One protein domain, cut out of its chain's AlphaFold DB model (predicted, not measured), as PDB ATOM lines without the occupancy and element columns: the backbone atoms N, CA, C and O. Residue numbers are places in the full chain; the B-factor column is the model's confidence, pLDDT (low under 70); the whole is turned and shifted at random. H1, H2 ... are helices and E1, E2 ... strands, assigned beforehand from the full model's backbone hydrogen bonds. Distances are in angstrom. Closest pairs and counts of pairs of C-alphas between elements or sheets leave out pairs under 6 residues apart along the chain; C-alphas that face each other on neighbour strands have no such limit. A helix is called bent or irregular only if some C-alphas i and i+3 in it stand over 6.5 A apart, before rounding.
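Overview. This is residues 420 to 549 of the 670 residues of an uncharacterized protein of Litomosoides sigmodontis (UniProt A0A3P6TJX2). A two-stranded hairpin, E1 and E2, stands at one end of an elongated, loosely built model, and H1a, the first arm of the long bent helix H1, packs on it. The second arm, H1b, runs along the length of the model, while H3 leads back from the hairpin in the same direction; farther along, H2 and H4 cross near their middles as an X. Residues 452 to 457, at the far end of H1b and just after it, stick out free. The printed part has 130 residues with four named helices and two named strands, in the order H1, H2, E1, E2, H3, H4; the sheet E1 - E2 is antiparallel and the class is mostly helix. The whole is loose, with a radius of gyration of the C-alphas of 17.5 A, and its C-alphas span 53 by 31 by 26 A.

Arrangement. The sheet is the hairpin of E1, residues 491 to 495, and E2, residues 499 to 503, antiparallel with 149 degrees between their directions. N 493 and O 501 are within hydrogen-bond range at 2.9 A, as are N 503 and O 491 at 2.8 A. Helix H1, residues 422 to 453, was assigned as one helix by its hydrogen bonds but is bent: C-alphas 430 and 433 are 7.8 A apart, and its arms H1a, residues 422 to 430, and H1b, residues 433 to 453, stand at a steep tilt of 61 degrees. H1a has 8 pairs of C-alphas within 8 A of E2, the closest those of Ala 426 and Val 503 at 5.6 A. It has 6 such pairs with E1, the closest those of Ala 426 and Val 493 at 6.5 A. H3, residues 505 to 515, is close to H1a but not clearly touching it: the closest C-alphas, of Met 429 and Leu 508, are 6.3 A apart, and the two run the same way at a shallow tilt of 23 degrees. H3 is also close to H1b but not clearly touching it, with the closest C-alphas, of Glu 436 and Leu 515, 7.3 A apart. H1b and H2, residues 462 to 476, only just touch, with 3 pairs of C-alphas within 8 A, through residues 443 to 446 and 463 to 464 alone; the closest C-alphas are those of Leu 443 and Leu 463, at 6.6 A. H2 touches H4, residues 534 to 548, with 16 pairs; the closest C-alphas, of Val 469 and Lys 541, are 4.9 A apart, and the two run opposite ways at a steep tilt of 60 degrees. H3 and H4 are apart. In H1a, H1b, H2, H3 and H4 every O i to N i+4 pair is within hydrogen-bond range.

Along the chain. E1 and E2 are 12.6 A and 12.3 A long from first to last C-alpha. H1a begins at C-alpha 422, (177.371, 165.953, 172.253), and is 12.6 A long. H1b is 30.0 A long and ends at C-alpha 453, (136.059, 166.628, 184.614). H2 is 21.4 A long, H3 is 15.6 A, and H4 is 21.3 A, ending at C-alpha 548, (146.141, 185.267, 176.353).

Size, cuts and confidence. The two C-alphas farthest apart, those of Thr 455 and Ser 486, are 54.0 A apart. The printed part has no cut. The links from H2 to E1, residues 477 to 490, and from H3 to H4, residues 516 to 533, are long. In the second of these, residues 518 to 519 make a short antiparallel pairing with residues 522 to 523. The mean pLDDT of the printed part is 84.9; it is under 70 at residues 453 to 459, 484 to 487, 497 to 498, 520 to 521 and 548 to 549.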
ATOM      1  N   TYR A 420     179.501 171.166 172.644       87.75
ATOM      2  CA  TYR A 420     179.234 171.011 174.079       87.75
ATOM      3  C   TYR A 420     178.344 169.792 174.354       87.75
ATOM      4  O   TYR A 420     178.818 168.745 174.785       87.75
ATOM      5  N   GLU A 421     177.045 169.867 174.049       91.31
ATOM      6  CA  GLU A 421     176.054 168.878 174.496       91.31
ATOM      7  C   GLU A 421     176.096 167.530 173.735       91.31
ATOM      8  O   GLU A 421     175.124 166.779 173.769       91.31
ATOM      9  N   LYS A 422     177.212 167.169 173.081       89.69
ATOM     10  CA  LYS A 422     177.371 165.953 172.253       89.69
ATOM     11  C   LYS A 422     176.894 164.670 172.943       89.69
ATOM     12  O   LYS A 422     176.157 163.874 172.364       89.69
ATOM     13  N   ARG A 423     177.270 164.492 174.214       88.81
ATOM     14  CA  ARG A 423     176.936 163.302 175.012       88.81
ATOM     15  C   ARG A 423     175.476 163.308 175.468       88.81
ATOM     16  O   ARG A 423     174.814 162.279 175.380       88.81
ATOM     17  N   LEU A 424     174.961 164.470 175.875       92.06
ATOM     18  CA  LEU A 424     173.560 164.656 176.256       92.06
ATOM     19  C   LEU A 424     172.625 164.435 175.053       92.06
ATOM     20  O   LEU A 424     171.635 163.718 175.165       92.06
ATOM     21  N   ALA A 425     172.979 164.968 173.883       93.69
ATOM     22  CA  ALA A 425     172.267 164.763 172.626       93.69
ATOM     23  C   ALA A 425     172.221 163.281 172.209       93.69
ATOM     24  O   ALA A 425     171.170 162.805 171.779       93.69
ATOM     25  N   ALA A 426     173.320 162.536 172.377       92.44
ATOM     26  CA  ALA A 426     173.354 161.098 172.103       92.44
ATOM     27  C   ALA A 426     172.462 160.296 173.070       92.44
ATOM     28  O   ALA A 426     171.727 159.410 172.635       92.44
ATOM     29  N   VAL A 427     172.464 160.636 174.369       92.56
ATOM     30  CA  VAL A 427     171.554 160.038 175.368       92.56
ATOM     31  C   VAL A 427     170.093 160.340 175.028       92.56
ATOM     32  O   VAL A 427     169.256 159.436 175.055       92.56
ATOM     33  N   PHE A 428     169.778 161.581 174.645       94.94
ATOM     34  CA  PHE A 428     168.447 161.928 174.155       94.94
ATOM     35  C   PHE A 428     168.071 161.126 172.909       94.94
ATOM     36  O   PHE A 428     166.936 160.677 172.831       94.94
ATOM     37  N   MET A 429     168.990 160.892 171.970       93.94
ATOM     38  CA  MET A 429     168.713 160.127 170.751       93.94
ATOM     39  C   MET A 429     168.415 158.641 171.018       93.94
ATOM     40  O   MET A 429     167.492 158.104 170.406       93.94
ATOM     41  N   ASP A 430     169.124 157.998 171.953       91.88
ATOM     42  CA  ASP A 430     168.845 156.615 172.393       91.88
ATOM     43  C   ASP A 430     167.447 156.484 173.019       91.88
ATOM     44  O   ASP A 430     166.719 155.518 172.783       91.88
ATOM     45  N   LEU A 431     167.068 157.479 173.826       92.06
ATOM     46  CA  LEU A 431     165.865 157.447 174.653       92.06
ATOM     47  C   LEU A 431     164.654 158.145 174.020       92.06
ATOM     48  O   LEU A 431     163.551 158.000 174.546       92.06
ATOM     49  N   LEU A 432     164.803 158.870 172.903       94.88
ATOM     50  CA  LEU A 432     163.733 159.703 172.335       94.88
ATOM     51  C   LEU A 432     162.419 158.939 172.083       94.88
ATOM     52  O   LEU A 432     161.379 159.481 172.449       94.88
ATOM     53  N   PRO A 433     162.408 157.693 171.557       93.56
ATOM     54  CA  PRO A 433     161.165 156.933 171.384       93.56
ATOM     55  C   PRO A 433     160.480 156.574 172.713       93.56
ATOM     56  O   PRO A 433     159.255 156.559 172.796       93.56
ATOM     57  N   LEU A 434     161.258 156.319 173.773       92.88
ATOM     58  CA  LEU A 434     160.731 156.045 175.113       92.88
ATOM     59  C   LEU A 434     160.185 157.325 175.759       92.88
ATOM     60  O   LEU A 434     159.105 157.306 176.349       92.88
ATOM     61  N   ILE A 435     160.919 158.434 175.643       95.38
ATOM     62  CA  ILE A 435     160.505 159.748 176.146       95.38
ATOM     63  C   ILE A 435     159.207 160.178 175.447       95.38
ATOM     64  O   ILE A 435     158.252 160.563 176.119       95.38
ATOM     65  N   GLU A 436     159.129 160.010 174.124       96.00
ATOM     66  CA  GLU A 436     157.930 160.256 173.321       96.00
ATOM     67  C   GLU A 436     156.733 159.445 173.822       96.00
ATOM     68  O   GLU A 436     155.719 160.041 174.184       96.00
ATOM     69  N   GLN A 437     156.867 158.120 173.953       94.88
ATOM     70  CA  GLN A 437     155.784 157.242 174.406       94.88
ATOM     71  C   GLN A 437     155.244 157.657 175.787       94.88
ATOM     72  O   GLN A 437     154.033 157.641 176.030       94.88
ATOM     73  N   ASN A 438     156.136 158.062 176.691       94.62
ATOM     74  CA  ASN A 438     155.781 158.545 178.022       94.62
ATOM     75  C   ASN A 438     155.080 159.915 177.973       94.62
ATOM     76  O   ASN A 438     154.064 160.115 178.641       94.62
ATOM     77  N   MET A 439     155.543 160.830 177.122       96.81
ATOM     78  CA  MET A 439     154.893 162.119 176.877       96.81
ATOM     79  C   MET A 439     153.519 161.961 176.194       96.81
ATOM     80  O   MET A 439     152.574 162.674 176.548       96.81
ATOM     81  N   ARG A 440     153.342 160.979 175.288       96.00
ATOM     82  CA  ARG A 440     152.017 160.604 174.755       96.00
ATOM     83  C   ARG A 440     151.100 160.147 175.884       96.00
ATOM     84  O   ARG A 440     149.939 160.554 175.916       96.00
ATOM     85  N   MET A 441     151.601 159.331 176.817       95.69
ATOM     86  CA  MET A 441     150.821 158.860 177.964       95.69
ATOM     87  C   MET A 441     150.341 160.027 178.838       95.69
ATOM     88  O   MET A 441     149.158 160.086 179.166       95.69
ATOM     89  N   THR A 442     151.204 161.003 179.142       95.88
ATOM     90  CA  THR A 442     150.828 162.222 179.883       95.88
ATOM     91  C   THR A 442     149.730 163.022 179.164       95.88
ATOM     92  O   THR A 442     148.729 163.387 179.786       95.88
ATOM     93  N   LEU A 443     149.833 163.226 177.843       95.31
ATOM     94  CA  LEU A 443     148.776 163.900 177.071       95.31
ATOM     95  C   LEU A 443     147.459 163.099 177.061       95.31
ATOM     96  O   LEU A 443     146.375 163.682 177.171       95.31
ATOM     97  N   GLN A 444     147.525 161.769 176.960       94.62
ATOM     98  CA  GLN A 444     146.344 160.901 177.005       94.62
ATOM     99  C   GLN A 444     145.655 160.928 178.376       94.62
ATOM    100  O   GLN A 444     144.438 161.089 178.422       94.62
ATOM    101  N   LEU A 445     146.404 160.839 179.481       93.25
ATOM    102  CA  LEU A 445     145.859 160.918 180.842       93.25
ATOM    103  C   LEU A 445     145.118 162.243 181.068       93.25
ATOM    104  O   LEU A 445     143.954 162.230 181.467       93.25
ATOM    105  N   THR A 446     145.727 163.372 180.690       91.94
ATOM    106  CA  THR A 446     145.085 164.702 180.716       91.94
ATOM    107  C   THR A 446     143.814 164.750 179.858       91.94
ATOM    108  O   THR A 446     142.829 165.385 180.235       91.94
ATOM    109  N   THR A 447     143.791 164.041 178.726       90.19
ATOM    110  CA  THR A 447     142.609 163.943 177.850       90.19
ATOM    111  C   THR A 447     141.479 163.143 178.493       90.19
ATOM    112  O   THR A 447     140.323 163.571 178.464       90.19
ATOM    113  N   ASP A 448     141.792 161.982 179.066       88.88
ATOM    114  CA  ASP A 448     140.803 161.060 179.622       88.88
ATOM    115  C   ASP A 448     140.235 161.586 180.951       88.88
ATOM    116  O   ASP A 448     139.015 161.623 181.120       88.88
ATOM    117  N   TYR A 449     141.081 162.121 181.839       85.38
ATOM    118  CA  TYR A 449     140.642 162.771 183.081       85.38
ATOM    119  C   TYR A 449     139.870 164.066 182.781       85.38
ATOM    120  O   TYR A 449     138.804 164.297 183.354       85.38
ATOM    121  N   GLY A 450     140.330 164.867 181.811       81.38
ATOM    122  CA  GLY A 450     139.632 166.075 181.365       81.38
ATOM    123  C   GLY A 450     138.236 165.787 180.799       81.38
ATOM    124  O   GLY A 450     137.296 166.540 181.048       81.38
ATOM    125  N   ARG A 451     138.043 164.657 180.102       77.75
ATOM    126  CA  ARG A 451     136.710 164.190 179.665       77.75
ATOM    127  C   ARG A 451     135.781 163.882 180.842       77.75
ATOM    128  O   ARG A 451     134.601 164.211 180.753       77.75
ATOM    129  N   SER A 452     136.285 163.307 181.935       72.00
ATOM    130  CA  SER A 452     135.501 163.096 183.162       72.00
ATOM    131  C   SER A 452     135.215 164.406 183.913       72.00
ATOM    132  O   SER A 452     134.106 164.597 184.419       72.00
ATOM    133  N   ALA A 453     136.178 165.332 183.944       65.50
ATOM    134  CA  ALA A 453     136.059 166.628 184.614       65.50
ATOM    135  C   ALA A 453     135.141 167.629 183.883       65.50
ATOM    136  O   ALA A 453     134.510 168.459 184.534       65.50
ATOM    137  N   ARG A 454     134.976 167.509 182.554       57.66
ATOM    138  CA  ARG A 454     134.125 168.360 181.683       57.66
ATOM    139  C   ARG A 454     132.630 168.428 182.043       57.66
ATOM    140  O   ARG A 454     131.881 169.153 181.396       57.66
ATOM    141  N   THR A 455     132.189 167.741 183.095       52.31
ATOM    142  CA  THR A 455     130.915 168.035 183.777       52.31
ATOM    143  C   THR A 455     130.933 169.372 184.543       52.31
ATOM    144  O   THR A 455     129.869 169.860 184.921       52.31
ATOM    145  N   ARG A 456     132.110 169.989 184.744       51.28
ATOM    146  CA  ARG A 456     132.314 171.291 185.403       51.28
ATOM    147  C   ARG A 456     133.079 172.283 184.511       51.28
ATOM    148  O   ARG A 456     134.286 172.430 184.645       51.28
ATOM    149  N   ASN A 457     132.352 173.000 183.655       48.78
ATOM    150  CA  ASN A 457     132.658 174.305 183.028       48.78
ATOM    151  C   ASN A 457     133.997 174.577 182.284       48.78
ATOM    152  O   ASN A 457     133.982 175.459 181.429       48.78
ATOM    153  N   LYS A 458     135.121 173.878 182.510       53.75
ATOM    154  CA  LYS A 458     136.333 174.000 181.672       53.75
ATOM    155  C   LYS A 458     136.177 173.144 180.407       53.75
ATOM    156  O   LYS A 458     136.131 171.915 180.487       53.75
ATOM    157  N   THR A 459     136.094 173.770 179.231       58.84
ATOM    158  CA  THR A 459     136.061 173.059 177.938       58.84
ATOM    159  C   THR A 459     137.444 172.611 177.491       58.84
ATOM    160  O   THR A 459     137.605 171.477 177.038       58.84
ATOM    161  N   ASP A 460     138.443 173.476 177.615       76.06
ATOM    162  CA  ASP A 460     139.772 173.281 177.041       76.06
ATOM    163  C   ASP A 460     140.748 172.672 178.062       76.06
ATOM    164  O   ASP A 460     140.507 172.680 179.272       76.06
ATOM    165  N   LEU A 461     141.810 172.045 177.555       89.06
ATOM    166  CA  LEU A 461     142.774 171.260 178.332       89.06
ATOM    167  C   LEU A 461     144.159 171.883 178.152       89.06
ATOM    168  O   LEU A 461     144.576 172.074 177.007       89.06
ATOM    169  N   TYR A 462     144.882 172.131 179.244       91.75
ATOM    170  CA  TYR A 462     146.138 172.892 179.250       91.75
ATOM    171  C   TYR A 462     147.143 172.388 178.201       91.75
ATOM    172  O   TYR A 462     147.526 173.125 177.293       91.75
ATOM    173  N   LEU A 463     147.496 171.095 178.251       93.81
ATOM    174  CA  LEU A 463     148.486 170.508 177.336       93.81
ATOM    175  C   LEU A 463     148.022 170.486 175.870       93.81
ATOM    176  O   LEU A 463     148.852 170.401 174.975       93.81
ATOM    177  N   HIS A 464     146.714 170.565 175.601       92.44
ATOM    178  CA  HIS A 464     146.203 170.663 174.229       92.44
ATOM    179  C   HIS A 464     146.296 172.093 173.696       92.44
ATOM    180  O   HIS A 464     146.608 172.274 172.525       92.44
ATOM    181  N   ALA A 465     146.054 173.102 174.537       90.94
ATOM    182  CA  ALA A 465     146.235 174.502 174.161       90.94
ATOM    183  C   ALA A 465     147.722 174.824 173.924       90.94
ATOM    184  O   ALA A 465     148.076 175.344 172.866       90.94
ATOM    185  N   ASP A 466     148.594 174.425 174.854       93.19
ATOM    186  CA  ASP A 466     150.047 174.600 174.750       93.19
ATOM    187  C   ASP A 466     150.639 173.870 173.526       93.19
ATOM    188  O   ASP A 466     151.359 174.481 172.730       93.19
ATOM    189  N   ASN A 467     150.255 172.607 173.287       94.69
ATOM    190  CA  ASN A 467     150.689 171.880 172.090       94.69
ATOM    191  C   ASN A 467     150.198 172.530 170.787       94.69
ATOM    192  O   ASN A 467     150.927 172.484 169.802       94.69
ATOM    193  N   VAL A 468     148.998 173.126 170.736       93.06
ATOM    194  CA  VAL A 468     148.505 173.806 169.521       93.06
ATOM    195  C   VAL A 468     149.354 175.027 169.184       93.06
ATOM    196  O   VAL A 468     149.728 175.190 168.023       93.06
ATOM    197  N   VAL A 469     149.708 175.846 170.181       92.25
ATOM    198  CA  VAL A 469     150.602 176.998 169.975       92.25
ATOM    199  C   VAL A 469     151.966 176.513 169.478       92.25
ATOM    200  O   VAL A 469     152.397 176.900 168.392       92.25
ATOM    201  N   ARG A 470     152.587 175.567 170.194       93.44
ATOM    202  CA  ARG A 470     153.924 175.046 169.864       93.44
ATOM    203  C   ARG A 470     153.974 174.328 168.515       93.44
ATOM    204  O   ARG A 470     154.891 174.566 167.738       93.44
ATOM    205  N   MET A 471     152.981 173.505 168.179       93.50
ATOM    206  CA  MET A 471     152.895 172.878 166.853       93.50
ATOM    207  C   MET A 471     152.632 173.906 165.749       93.50
ATOM    208  O   MET A 471     153.119 173.724 164.635       93.50
ATOM    209  N   GLY A 472     151.917 174.998 166.043       91.75
ATOM    210  CA  GLY A 472     151.752 176.134 165.136       91.75
ATOM    211  C   GLY A 472     153.060 176.886 164.867       91.75
ATOM    212  O   GLY A 472     153.323 177.234 163.718       91.75
ATOM    213  N   ASP A 473     153.916 177.075 165.878       90.94
ATOM    214  CA  ASP A 473     155.274 177.616 165.698       90.94
ATOM    215  C   ASP A 473     156.149 176.712 164.822       90.94
ATOM    216  O   ASP A 473     156.773 177.181 163.867       90.94
ATOM    217  N   ILE A 474     156.153 175.405 165.106       90.88
ATOM    218  CA  ILE A 474     156.931 174.419 164.345       90.88
ATOM    219  C   ILE A 474     156.437 174.355 162.891       90.88
ATOM    220  O   ILE A 474     157.252 174.341 161.974       90.88
ATOM    221  N   LEU A 475     155.120 174.402 162.658       88.50
ATOM    222  CA  LEU A 475     154.525 174.479 161.317       88.50
ATOM    223  C   LEU A 475     154.878 175.772 160.572       88.50
ATOM    224  O   LEU A 475     155.121 175.730 159.366       88.50
ATOM    225  N   ALA A 476     154.898 176.914 161.263       86.19
ATOM    226  CA  ALA A 476     155.230 178.203 160.661       86.19
ATOM    227  C   ALA A 476     156.717 178.306 160.282       86.19
ATOM    228  O   ALA A 476     157.059 178.985 159.310       86.19
ATOM    229  N   ARG A 477     157.610 177.650 161.039       82.50
ATOM    230  CA  ARG A 477     159.059 177.695 160.809       82.50
ATOM    231  C   ARG A 477     159.771 176.430 161.338       82.50
ATOM    232  O   ARG A 477     160.403 176.498 162.395       82.50
ATOM    233  N   PRO A 478     159.759 175.299 160.601       76.75
ATOM    234  CA  PRO A 478     160.402 174.064 161.055       76.75
ATOM    235  C   PRO A 478     161.909 174.261 161.248       76.75
ATOM    236  O   PRO A 478     162.601 174.782 160.363       76.75
ATOM    237  N   LEU A 479     162.440 173.866 162.405       74.69
ATOM    238  CA  LEU A 479     163.841 174.086 162.777       74.69
ATOM    239  C   LEU A 479     164.776 173.149 161.998       74.69
ATOM    240  O   LEU A 479     165.825 173.597 161.536       74.69
ATOM    241  N   PHE A 480     164.344 171.913 161.719       72.38
ATOM    242  CA  PHE A 480     165.040 170.995 160.812       72.38
ATOM    243  C   PHE A 480     165.228 171.594 159.411       72.38
ATOM    244  O   PHE A 480     166.326 171.562 158.864       72.38
ATOM    245  N   SER A 481     164.183 172.222 158.855       70.12
ATOM    246  CA  SER A 481     164.198 172.778 157.488       70.12
ATOM    247  C   SER A 481     165.183 173.940 157.268       70.12
ATOM    248  O   SER A 481     165.443 174.326 156.128       70.12
ATOM    249  N   GLN A 482     165.740 174.498 158.348       71.00
ATOM    250  CA  GLN A 482     166.766 175.545 158.314       71.00
ATOM    251  C   GLN A 482     168.196 174.981 158.342       71.00
ATOM    252  O   GLN A 482     169.145 175.710 158.047       71.00
ATOM    253  N   LEU A 483     168.360 173.696 158.672       71.62
ATOM    254  CA  LEU A 483     169.638 172.993 158.667       71.62
ATOM    255  C   LEU A 483     169.906 172.379 157.287       71.62
ATOM    256  O   LEU A 483     169.005 171.886 156.611       71.62
ATOM    257  N   ARG A 484     171.171 172.397 156.860       66.56
ATOM    258  CA  ARG A 484     171.613 171.752 155.617       66.56
ATOM    259  C   ARG A 484     172.331 170.456 155.954       66.56
ATOM    260  O   ARG A 484     173.383 170.501 156.578       66.56
ATOM    261  N   GLU A 485     171.821 169.335 155.453       63.00
ATOM    262  CA  GLU A 485     172.460 168.015 155.582       63.00
ATOM    263  C   GLU A 485     173.921 168.025 155.089       63.00
ATOM    264  O   GLU A 485     174.797 167.414 155.687       63.00
ATOM    265  N   SER A 486     174.222 168.816 154.051       54.09
ATOM    266  CA  SER A 486     175.577 168.986 153.504       54.09
ATOM    267  C   SER A 486     176.555 169.767 154.400       54.09
ATOM    268  O   SER A 486     177.657 170.077 153.955       54.09
ATOM    269  N   ALA A 487     176.133 170.179 155.595       60.03
ATOM    270  CA  ALA A 487     176.950 170.839 156.615       60.03
ATOM    271  C   ALA A 487     176.825 170.134 157.983       60.03
ATOM    272  O   ALA A 487     177.231 170.688 159.002       60.03
ATOM    273  N   ASP A 488     176.236 168.936 158.006       71.56
ATOM    274  CA  ASP A 488     175.985 168.161 159.216       71.56
ATOM    275  C   ASP A 488     177.202 167.293 159.561       71.56
ATOM    276  O   ASP A 488     177.334 166.153 159.116       71.56
ATOM    277  N   GLU A 489     178.131 167.850 160.336       79.88
ATOM    278  CA  GLU A 489     179.222 167.077 160.928       79.88
ATOM    279  C   GLU A 489     178.651 166.174 162.032       79.88
ATOM    280  O   GLU A 489     178.159 166.649 163.059       79.88
ATOM    281  N   ARG A 490     178.691 164.860 161.789       86.31
ATOM    282  CA  ARG A 490     178.123 163.835 162.671       86.31
ATOM    283  C   ARG A 490     179.176 163.274 163.616       86.31
ATOM    284  O   ARG A 490     180.281 162.937 163.200       86.31
ATOM    285  N   VAL A 491     178.801 163.117 164.881       86.50
ATOM    286  CA  VAL A 491     179.673 162.638 165.955       86.50
ATOM    287  C   VAL A 491     179.199 161.259 166.399       86.50
ATOM    288  O   VAL A 491     178.030 161.085 166.727       86.50
ATOM    289  N   VAL A 492     180.092 160.270 166.450       87.56
ATOM    290  CA  VAL A 492     179.781 158.972 167.069       87.56
ATOM    291  C   VAL A 492     180.150 159.031 168.548       87.56
ATOM    292  O   VAL A 492     181.314 159.221 168.895       87.56
ATOM    293  N   VAL A 493     179.158 158.868 169.420       86.31
ATOM    294  CA  VAL A 493     179.317 158.877 170.879       86.31
ATOM    295  C   VAL A 493     179.082 157.472 171.427       86.31
ATOM    296  O   VAL A 493     178.072 156.839 171.120       86.31
ATOM    297  N   THR A 494     179.995 156.988 172.267       83.75
ATOM    298  CA  THR A 494     179.810 155.730 173.004       83.75
ATOM    299  C   THR A 494     179.001 155.978 174.281       83.75
ATOM    300  O   THR A 494     179.291 156.915 175.027       83.75
ATOM    301  N   ILE A 495     177.992 155.147 174.548       79.69
ATOM    302  CA  ILE A 495     177.154 155.199 175.754       79.69
ATOM    303  C   ILE A 495     177.222 153.854 176.481       79.69
ATOM    304  O   ILE A 495     176.874 152.806 175.932       79.69
ATOM    305  N   GLY A 496     177.648 153.890 177.745       70.94
ATOM    306  CA  GLY A 496     177.928 152.674 178.508       70.94
ATOM    307  C   GLY A 496     179.068 151.869 177.881       70.94
ATOM    308  O   GLY A 496     179.946 152.426 177.229       70.94
ATOM    309  N   SER A 497     179.045 150.551 178.070       64.50
ATOM    310  CA  SER A 497     180.150 149.663 177.698       64.50
ATOM    311  C   SER A 497     180.224 149.278 176.214       64.50
ATOM    312  O   SER A 497     181.248 148.742 175.796       64.50
ATOM    313  N   SER A 498     179.172 149.498 175.406       67.12
ATOM    314  CA  SER A 498     179.165 149.028 174.003       67.12
ATOM    315  C   SER A 498     178.172 149.673 173.020       67.12
ATOM    316  O   SER A 498     178.204 149.319 171.839       67.12
ATOM    317  N   LYS A 499     177.288 150.603 173.422       83.00
ATOM    318  CA  LYS A 499     176.437 151.305 172.439       83.00
ATOM    319  C   LYS A 499     177.238 152.412 171.763       83.00
ATOM    320  O   LYS A 499     177.705 153.311 172.452       83.00
ATOM    321  N   HIS A 500     177.311 152.413 170.437       87.75
ATOM    322  CA  HIS A 500     177.773 153.567 169.661       87.75
ATOM    323  C   HIS A 500     176.574 154.237 168.991       87.75
ATOM    324  O   HIS A 500     175.779 153.560 168.339       87.75
ATOM    325  N   ILE A 501     176.441 155.553 169.157       90.06
ATOM    326  CA  ILE A 501     175.330 156.344 168.624       90.06
ATOM    327  C   ILE A 501     175.894 157.474 167.772       90.06
ATOM    328  O   ILE A 501     176.591 158.356 168.269       90.06
ATOM    329  N   GLU A 502     175.592 157.427 166.480       91.38
ATOM    330  CA  GLU A 502     175.801 158.527 165.542       91.38
ATOM    331  C   GLU A 502     174.781 159.628 165.859       91.38
ATOM    332  O   GLU A 502     173.577 159.398 165.767       91.38
ATOM    333  N   VAL A 503     175.250 160.808 166.265       91.75
ATOM    334  CA  VAL A 503     174.413 161.953 166.632       91.75
ATOM    335  C   VAL A 503     174.865 163.212 165.898       91.75
ATOM    336  O   VAL A 503     176.052 163.449 165.670       91.75
ATOM    337  N   SER A 504     173.899 164.049 165.542       91.81
ATOM    338  CA  SER A 504     174.116 165.398 165.029       91.81
ATOM    339  C   SER A 504     172.894 166.263 165.324       91.81
ATOM    340  O   SER A 504     171.832 165.749 165.698       91.81
ATOM    341  N   LYS A 505     173.010 167.585 165.152       90.56
ATOM    342  CA  LYS A 505     171.866 168.486 165.359       90.56
ATOM    343  C   LYS A 505     170.761 168.259 164.323       90.56
ATOM    344  O   LYS A 505     169.583 168.302 164.677       90.56
ATOM    345  N   TYR A 506     171.131 167.969 163.074       89.38
ATOM    346  CA  TYR A 506     170.188 167.620 162.011       89.38
ATOM    347  C   TYR A 506     169.445 166.320 162.335       89.38
ATOM    348  O   TYR A 506     168.216 166.304 162.325       89.38
ATOM    349  N   LEU A 507     170.170 165.253 162.693       90.75
ATOM    350  CA  LEU A 507     169.592 163.930 162.944       90.75
ATOM    351  C   LEU A 507     168.690 163.913 164.191       90.75
ATOM    352  O   LEU A 507     167.634 163.279 164.180       90.75
ATOM    353  N   LEU A 508     169.064 164.649 165.245       92.12
ATOM    354  CA  LEU A 508     168.266 164.777 166.470       92.12
ATOM    355  C   LEU A 508     166.931 165.491 166.210       92.12
ATOM    356  O   LEU A 508     165.880 164.998 166.623       92.12
ATOM    357  N   LEU A 509     166.952 166.619 165.490       91.88
ATOM    358  CA  LEU A 509     165.731 167.357 165.153       91.88
ATOM    359  C   LEU A 509     164.891 166.643 164.086       91.88
ATOM    360  O   LEU A 509     163.668 166.681 164.177       91.88
ATOM    361  N   TYR A 510     165.514 165.926 163.145       90.62
ATOM    362  CA  TYR A 510     164.809 165.061 162.196       90.62
ATOM    363  C   TYR A 510     163.993 163.983 162.912       90.62
ATOM    364  O   TYR A 510     162.793 163.846 162.671       90.62
ATOM    365  N   LYS A 511     164.625 163.250 163.843       92.56
ATOM    366  CA  LYS A 511     163.952 162.197 164.612       92.56
ATOM    367  C   LYS A 511     162.833 162.764 165.486       92.56
ATOM    368  O   LYS A 511     161.791 162.127 165.626       92.56
ATOM    369  N   ALA A 512     163.015 163.967 166.031       94.00
ATOM    370  CA  ALA A 512     161.966 164.666 166.761       94.00
ATOM    371  C   ALA A 512     160.796 165.092 165.848       94.00
ATOM    372  O   ALA A 512     159.650 164.881 166.229       94.00
ATOM    373  N   GLU A 513     161.035 165.616 164.639       91.75
ATOM    374  CA  GLU A 513     159.956 165.977 163.699       91.75
ATOM    375  C   GLU A 513     159.184 164.758 163.172       91.75
ATOM    376  O   GLU A 513     157.956 164.808 163.082       91.75
ATOM    377  N   GLU A 514     159.865 163.641 162.902       92.00
ATOM    378  CA  GLU A 514     159.230 162.361 162.558       92.00
ATOM    379  C   GLU A 514     158.252 161.914 163.663       92.00
ATOM    380  O   GLU A 514     157.097 161.584 163.390       92.00
ATOM    381  N   LEU A 515     158.696 161.974 164.924       94.75
ATOM    382  CA  LEU A 515     157.920 161.607 166.113       94.75
ATOM    383  C   LEU A 515     156.822 162.627 166.485       94.75
ATOM    384  O   LEU A 515     155.813 162.272 167.099       94.75
ATOM    385  N   LEU A 516     156.970 163.888 166.071       93.81
ATOM    386  CA  LEU A 516     155.905 164.897 166.104       93.81
ATOM    387  C   LEU A 516     154.839 164.682 165.017       93.81
ATOM    388  O   LEU A 516     153.795 165.332 165.059       93.81
ATOM    389  N   GLY A 517     155.076 163.768 164.071       90.56
ATOM    390  CA  GLY A 517     154.134 163.413 163.014       90.56
ATOM    391  C   GLY A 517     154.366 164.112 161.678       90.56
ATOM    392  O   GLY A 517     153.498 164.022 160.805       90.56
ATOM    393  N   PHE A 518     155.487 164.812 161.488       87.56
ATOM    394  CA  PHE A 518     155.797 165.508 160.239       87.56
ATOM    395  C   PHE A 518     156.421 164.579 159.194       87.56
ATOM    396  O   PHE A 518     157.306 163.777 159.476       87.56
ATOM    397  N   THR A 519     156.020 164.748 157.933       80.38
ATOM    398  CA  THR A 519     156.755 164.205 156.782       80.38
ATOM    399  C   THR A 519     156.782 165.245 155.663       80.38
ATOM    400  O   THR A 519     155.715 165.633 155.179       80.38
ATOM    401  N   GLY A 520     157.967 165.686 155.231       67.25
ATOM    402  CA  GLY A 520     158.106 166.655 154.132       67.25
ATOM    403  C   GLY A 520     157.348 167.965 154.379       67.25
ATOM    404  O   GLY A 520     156.565 168.383 153.533       67.25
ATOM    405  N   ASN A 521     157.528 168.553 155.567       68.94
ATOM    406  CA  ASN A 521     156.854 169.760 156.071       68.94
ATOM    407  C   ASN A 521     155.312 169.677 156.191       68.94
ATOM    408  O   ASN A 521     154.671 170.673 156.517       68.94
ATOM    409  N   CYS A 522     154.706 168.501 155.996       76.25
ATOM    410  CA  CYS A 522     153.277 168.264 156.219       76.25
ATOM    411  C   CYS A 522     153.049 167.429 157.486       76.25
ATOM    412  O   CYS A 522     153.666 166.374 157.649       76.25
ATOM    413  N   LEU A 523     152.123 167.861 158.347       87.19
ATOM    414  CA  LEU A 523     151.668 167.090 159.508       87.19
ATOM    415  C   LEU A 523     150.801 165.903 159.044       87.19
ATOM    416  O   LEU A 523     149.885 166.092 158.241       87.19
ATOM    417  N   LYS A 524     151.090 164.689 159.527       86.25
ATOM    418  CA  LYS A 524     150.349 163.452 159.210       86.25
ATOM    419  C   LYS A 524     149.820 162.723 160.439       86.25
ATOM    420  O   LYS A 524     148.648 162.356 160.430       86.25
ATOM    421  N   ASP A 525     150.639 162.511 161.472       89.75
ATOM    422  CA  ASP A 525     150.087 162.165 162.788       89.75
ATOM    423  C   ASP A 525     149.616 163.461 163.451       89.75
ATOM    424  O   ASP A 525     150.393 164.392 163.642       89.75
ATOM    425  N   THR A 526     148.327 163.533 163.764       92.50
ATOM    426  CA  THR A 526     147.690 164.684 164.414       92.50
ATOM    427  C   THR A 526     147.435 164.442 165.903       92.50
ATOM    428  O   THR A 526     146.681 165.178 166.537       92.50
ATOM    429  N   PHE A 527     148.066 163.426 166.503       94.81
ATOM    430  CA  PHE A 527     147.961 163.124 167.931       94.81
ATOM    431  C   PHE A 527     148.297 164.326 168.828       94.81
ATOM    432  O   PHE A 527     147.487 164.700 169.677       94.81
ATOM    433  N   TRP A 528     149.450 164.969 168.608       94.50
ATOM    434  CA  TRP A 528     149.884 166.140 169.384       94.50
ATOM    435  C   TRP A 528     148.949 167.347 169.213       94.50
ATOM    436  O   TRP A 528     148.864 168.188 170.105       94.50
ATOM    437  N   THR A 529     148.201 167.395 168.108       92.56
ATOM    438  CA  THR A 529     147.231 168.443 167.756       92.56
ATOM    439  C   THR A 529     145.775 167.999 167.954       92.56
ATOM    440  O   THR A 529     144.858 168.602 167.403       92.56
ATOM    441  N   ALA A 530     145.526 166.947 168.743       90.00
ATOM    442  CA  ALA A 530     144.186 166.440 169.079       90.00
ATOM    443  C   ALA A 530     143.298 166.037 167.879       90.00
ATOM    444  O   ALA A 530     142.072 165.995 167.998       90.00
ATOM    445  N   GLY A 531     143.902 165.740 166.725       89.88
ATOM    446  CA  GLY A 531     143.221 165.457 165.458       89.88
ATOM    447  C   GLY A 531     143.279 166.596 164.430       89.88
ATOM    448  O   GLY A 531     143.036 166.339 163.248       89.88
ATOM    449  N   MET A 532     143.633 167.817 164.848       90.19
ATOM    450  CA  MET A 532     143.610 169.017 164.000       90.19
ATOM    451  C   MET A 532     144.682 168.988 162.907       90.19
ATOM    452  O   MET A 532     145.860 168.723 163.164       90.19
ATOM    453  N   GLN A 533     144.258 169.305 161.687       90.56
ATOM    454  CA  GLN A 533     145.090 169.470 160.496       90.56
ATOM    455  C   GLN A 533     145.855 170.802 160.534       90.56
ATOM    456  O   GLN A 533     145.440 171.741 161.208       90.56
ATOM    457  N   THR A 534     146.923 170.937 159.737       88.69
ATOM    458  CA  THR A 534     147.791 172.136 159.675       88.69
ATOM    459  C   THR A 534     147.044 173.478 159.709       88.69
ATOM    460  O   THR A 534     147.415 174.360 160.476       88.69
ATOM    461  N   HIS A 535     145.983 173.640 158.912       88.56
ATOM    462  CA  HIS A 535     145.227 174.898 158.852       88.56
ATOM    463  C   HIS A 535     144.405 175.171 160.126       88.56
ATOM    464  O   HIS A 535     144.348 176.305 160.586       88.56
ATOM    465  N   GLU A 536     143.827 174.131 160.733       90.38
ATOM    466  CA  GLU A 536     143.073 174.224 161.989       90.38
ATOM    467  C   GLU A 536     143.997 174.569 163.165       90.38
ATOM    468  O   GLU A 536     143.622 175.353 164.034       90.38
ATOM    469  N   VAL A 537     145.226 174.034 163.166       90.62
ATOM    470  CA  VAL A 537     146.263 174.344 164.165       90.62
ATOM    471  C   VAL A 537     146.670 175.815 164.090       90.62
ATOM    472  O   VAL A 537     146.697 176.478 165.123       90.62
ATOM    473  N   ILE A 538     146.928 176.341 162.887       89.62
ATOM    474  CA  ILE A 538     147.303 177.751 162.686       89.62
ATOM    475  C   ILE A 538     146.174 178.675 163.167       89.62
ATOM    476  O   ILE A 538     146.402 179.514 164.034       89.62
ATOM    477  N   THR A 539     144.935 178.465 162.708       89.75
ATOM    478  CA  THR A 539     143.799 179.300 163.133       89.75
ATOM    479  C   THR A 539     143.485 179.159 164.627       89.75
ATOM    480  O   THR A 539     143.150 180.153 165.272       89.75
ATOM    481  N   LYS A 540     143.607 177.965 165.236       88.62
ATOM    482  CA  LYS A 540     143.393 177.833 166.689       88.62
ATOM    483  C   LYS A 540     144.542 178.446 167.502       88.62
ATOM    484  O   LYS A 540     144.260 179.006 168.560       88.62
ATOM    485  N   LYS A 541     145.789 178.423 167.013       90.19
ATOM    486  CA  LYS A 541     146.912 179.158 167.620       90.19
ATOM    487  C   LYS A 541     146.604 180.660 167.688       90.19
ATOM    488  O   LYS A 541     146.646 181.216 168.781       90.19
ATOM    489  N   GLU A 542     146.218 181.279 166.571       88.38
ATOM    490  CA  GLU A 542     145.887 182.716 166.501       88.38
ATOM    491  C   GLU A 542     144.800 183.111 167.521       88.38
ATOM    492  O   GLU A 542     144.909 184.132 168.205       88.38
ATOM    493  N   ILE A 543     143.768 182.269 167.674       87.12
ATOM    494  CA  ILE A 543     142.694 182.452 168.666       87.12
ATOM    495  C   ILE A 543     143.236 182.360 170.103       87.12
ATOM    496  O   ILE A 543     142.893 183.200 170.936       87.12
ATOM    497  N   ILE A 544     144.079 181.364 170.400       84.88
ATOM    498  CA  ILE A 544     144.672 181.172 171.732       84.88
ATOM    499  C   ILE A 544     145.567 182.365 172.096       84.88
ATOM    500  O   ILE A 544     145.370 182.965 173.150       84.88
ATOM    501  N   GLU A 545     146.484 182.776 171.218       84.69
ATOM    502  CA  GLU A 545     147.392 183.905 171.469       84.69
ATOM    503  C   GLU A 545     146.635 185.225 171.684       84.69
ATOM    504  O   GLU A 545     146.943 185.966 172.618       84.69
ATOM    505  N   THR A 546     145.586 185.472 170.890       82.00
ATOM    506  CA  THR A 546     144.700 186.640 171.050       82.00
ATOM    507  C   THR A 546     143.931 186.611 172.379       82.00
ATOM    508  O   THR A 546     143.628 187.665 172.935       82.00
ATOM    509  N   SER A 547     143.620 185.423 172.912       76.38
ATOM    510  CA  SER A 547     142.926 185.274 174.203       76.38
ATOM    511  C   SER A 547     143.837 185.424 175.427       76.38
ATOM    512  O   SER A 547     143.361 185.837 176.481       76.38
ATOM    513  N   ILE A 548     145.134 185.122 175.287       69.75
ATOM    514  CA  ILE A 548     146.141 185.267 176.353       69.75
ATOM    515  C   ILE A 548     146.622 186.718 176.451       69.75
ATOM    516  O   ILE A 548     146.822 187.216 177.554       69.75
ATOM    517  N   ASN A 549     146.786 187.394 175.308       61.81
ATOM    518  CA  ASN A 549     147.262 188.774 175.220       61.81
ATOM    519  C   ASN A 549     146.160 189.720 174.698       61.81
ATOM    520  O   ASN A 549     146.272 190.229 173.576       61.81
TER     521      ASN A 549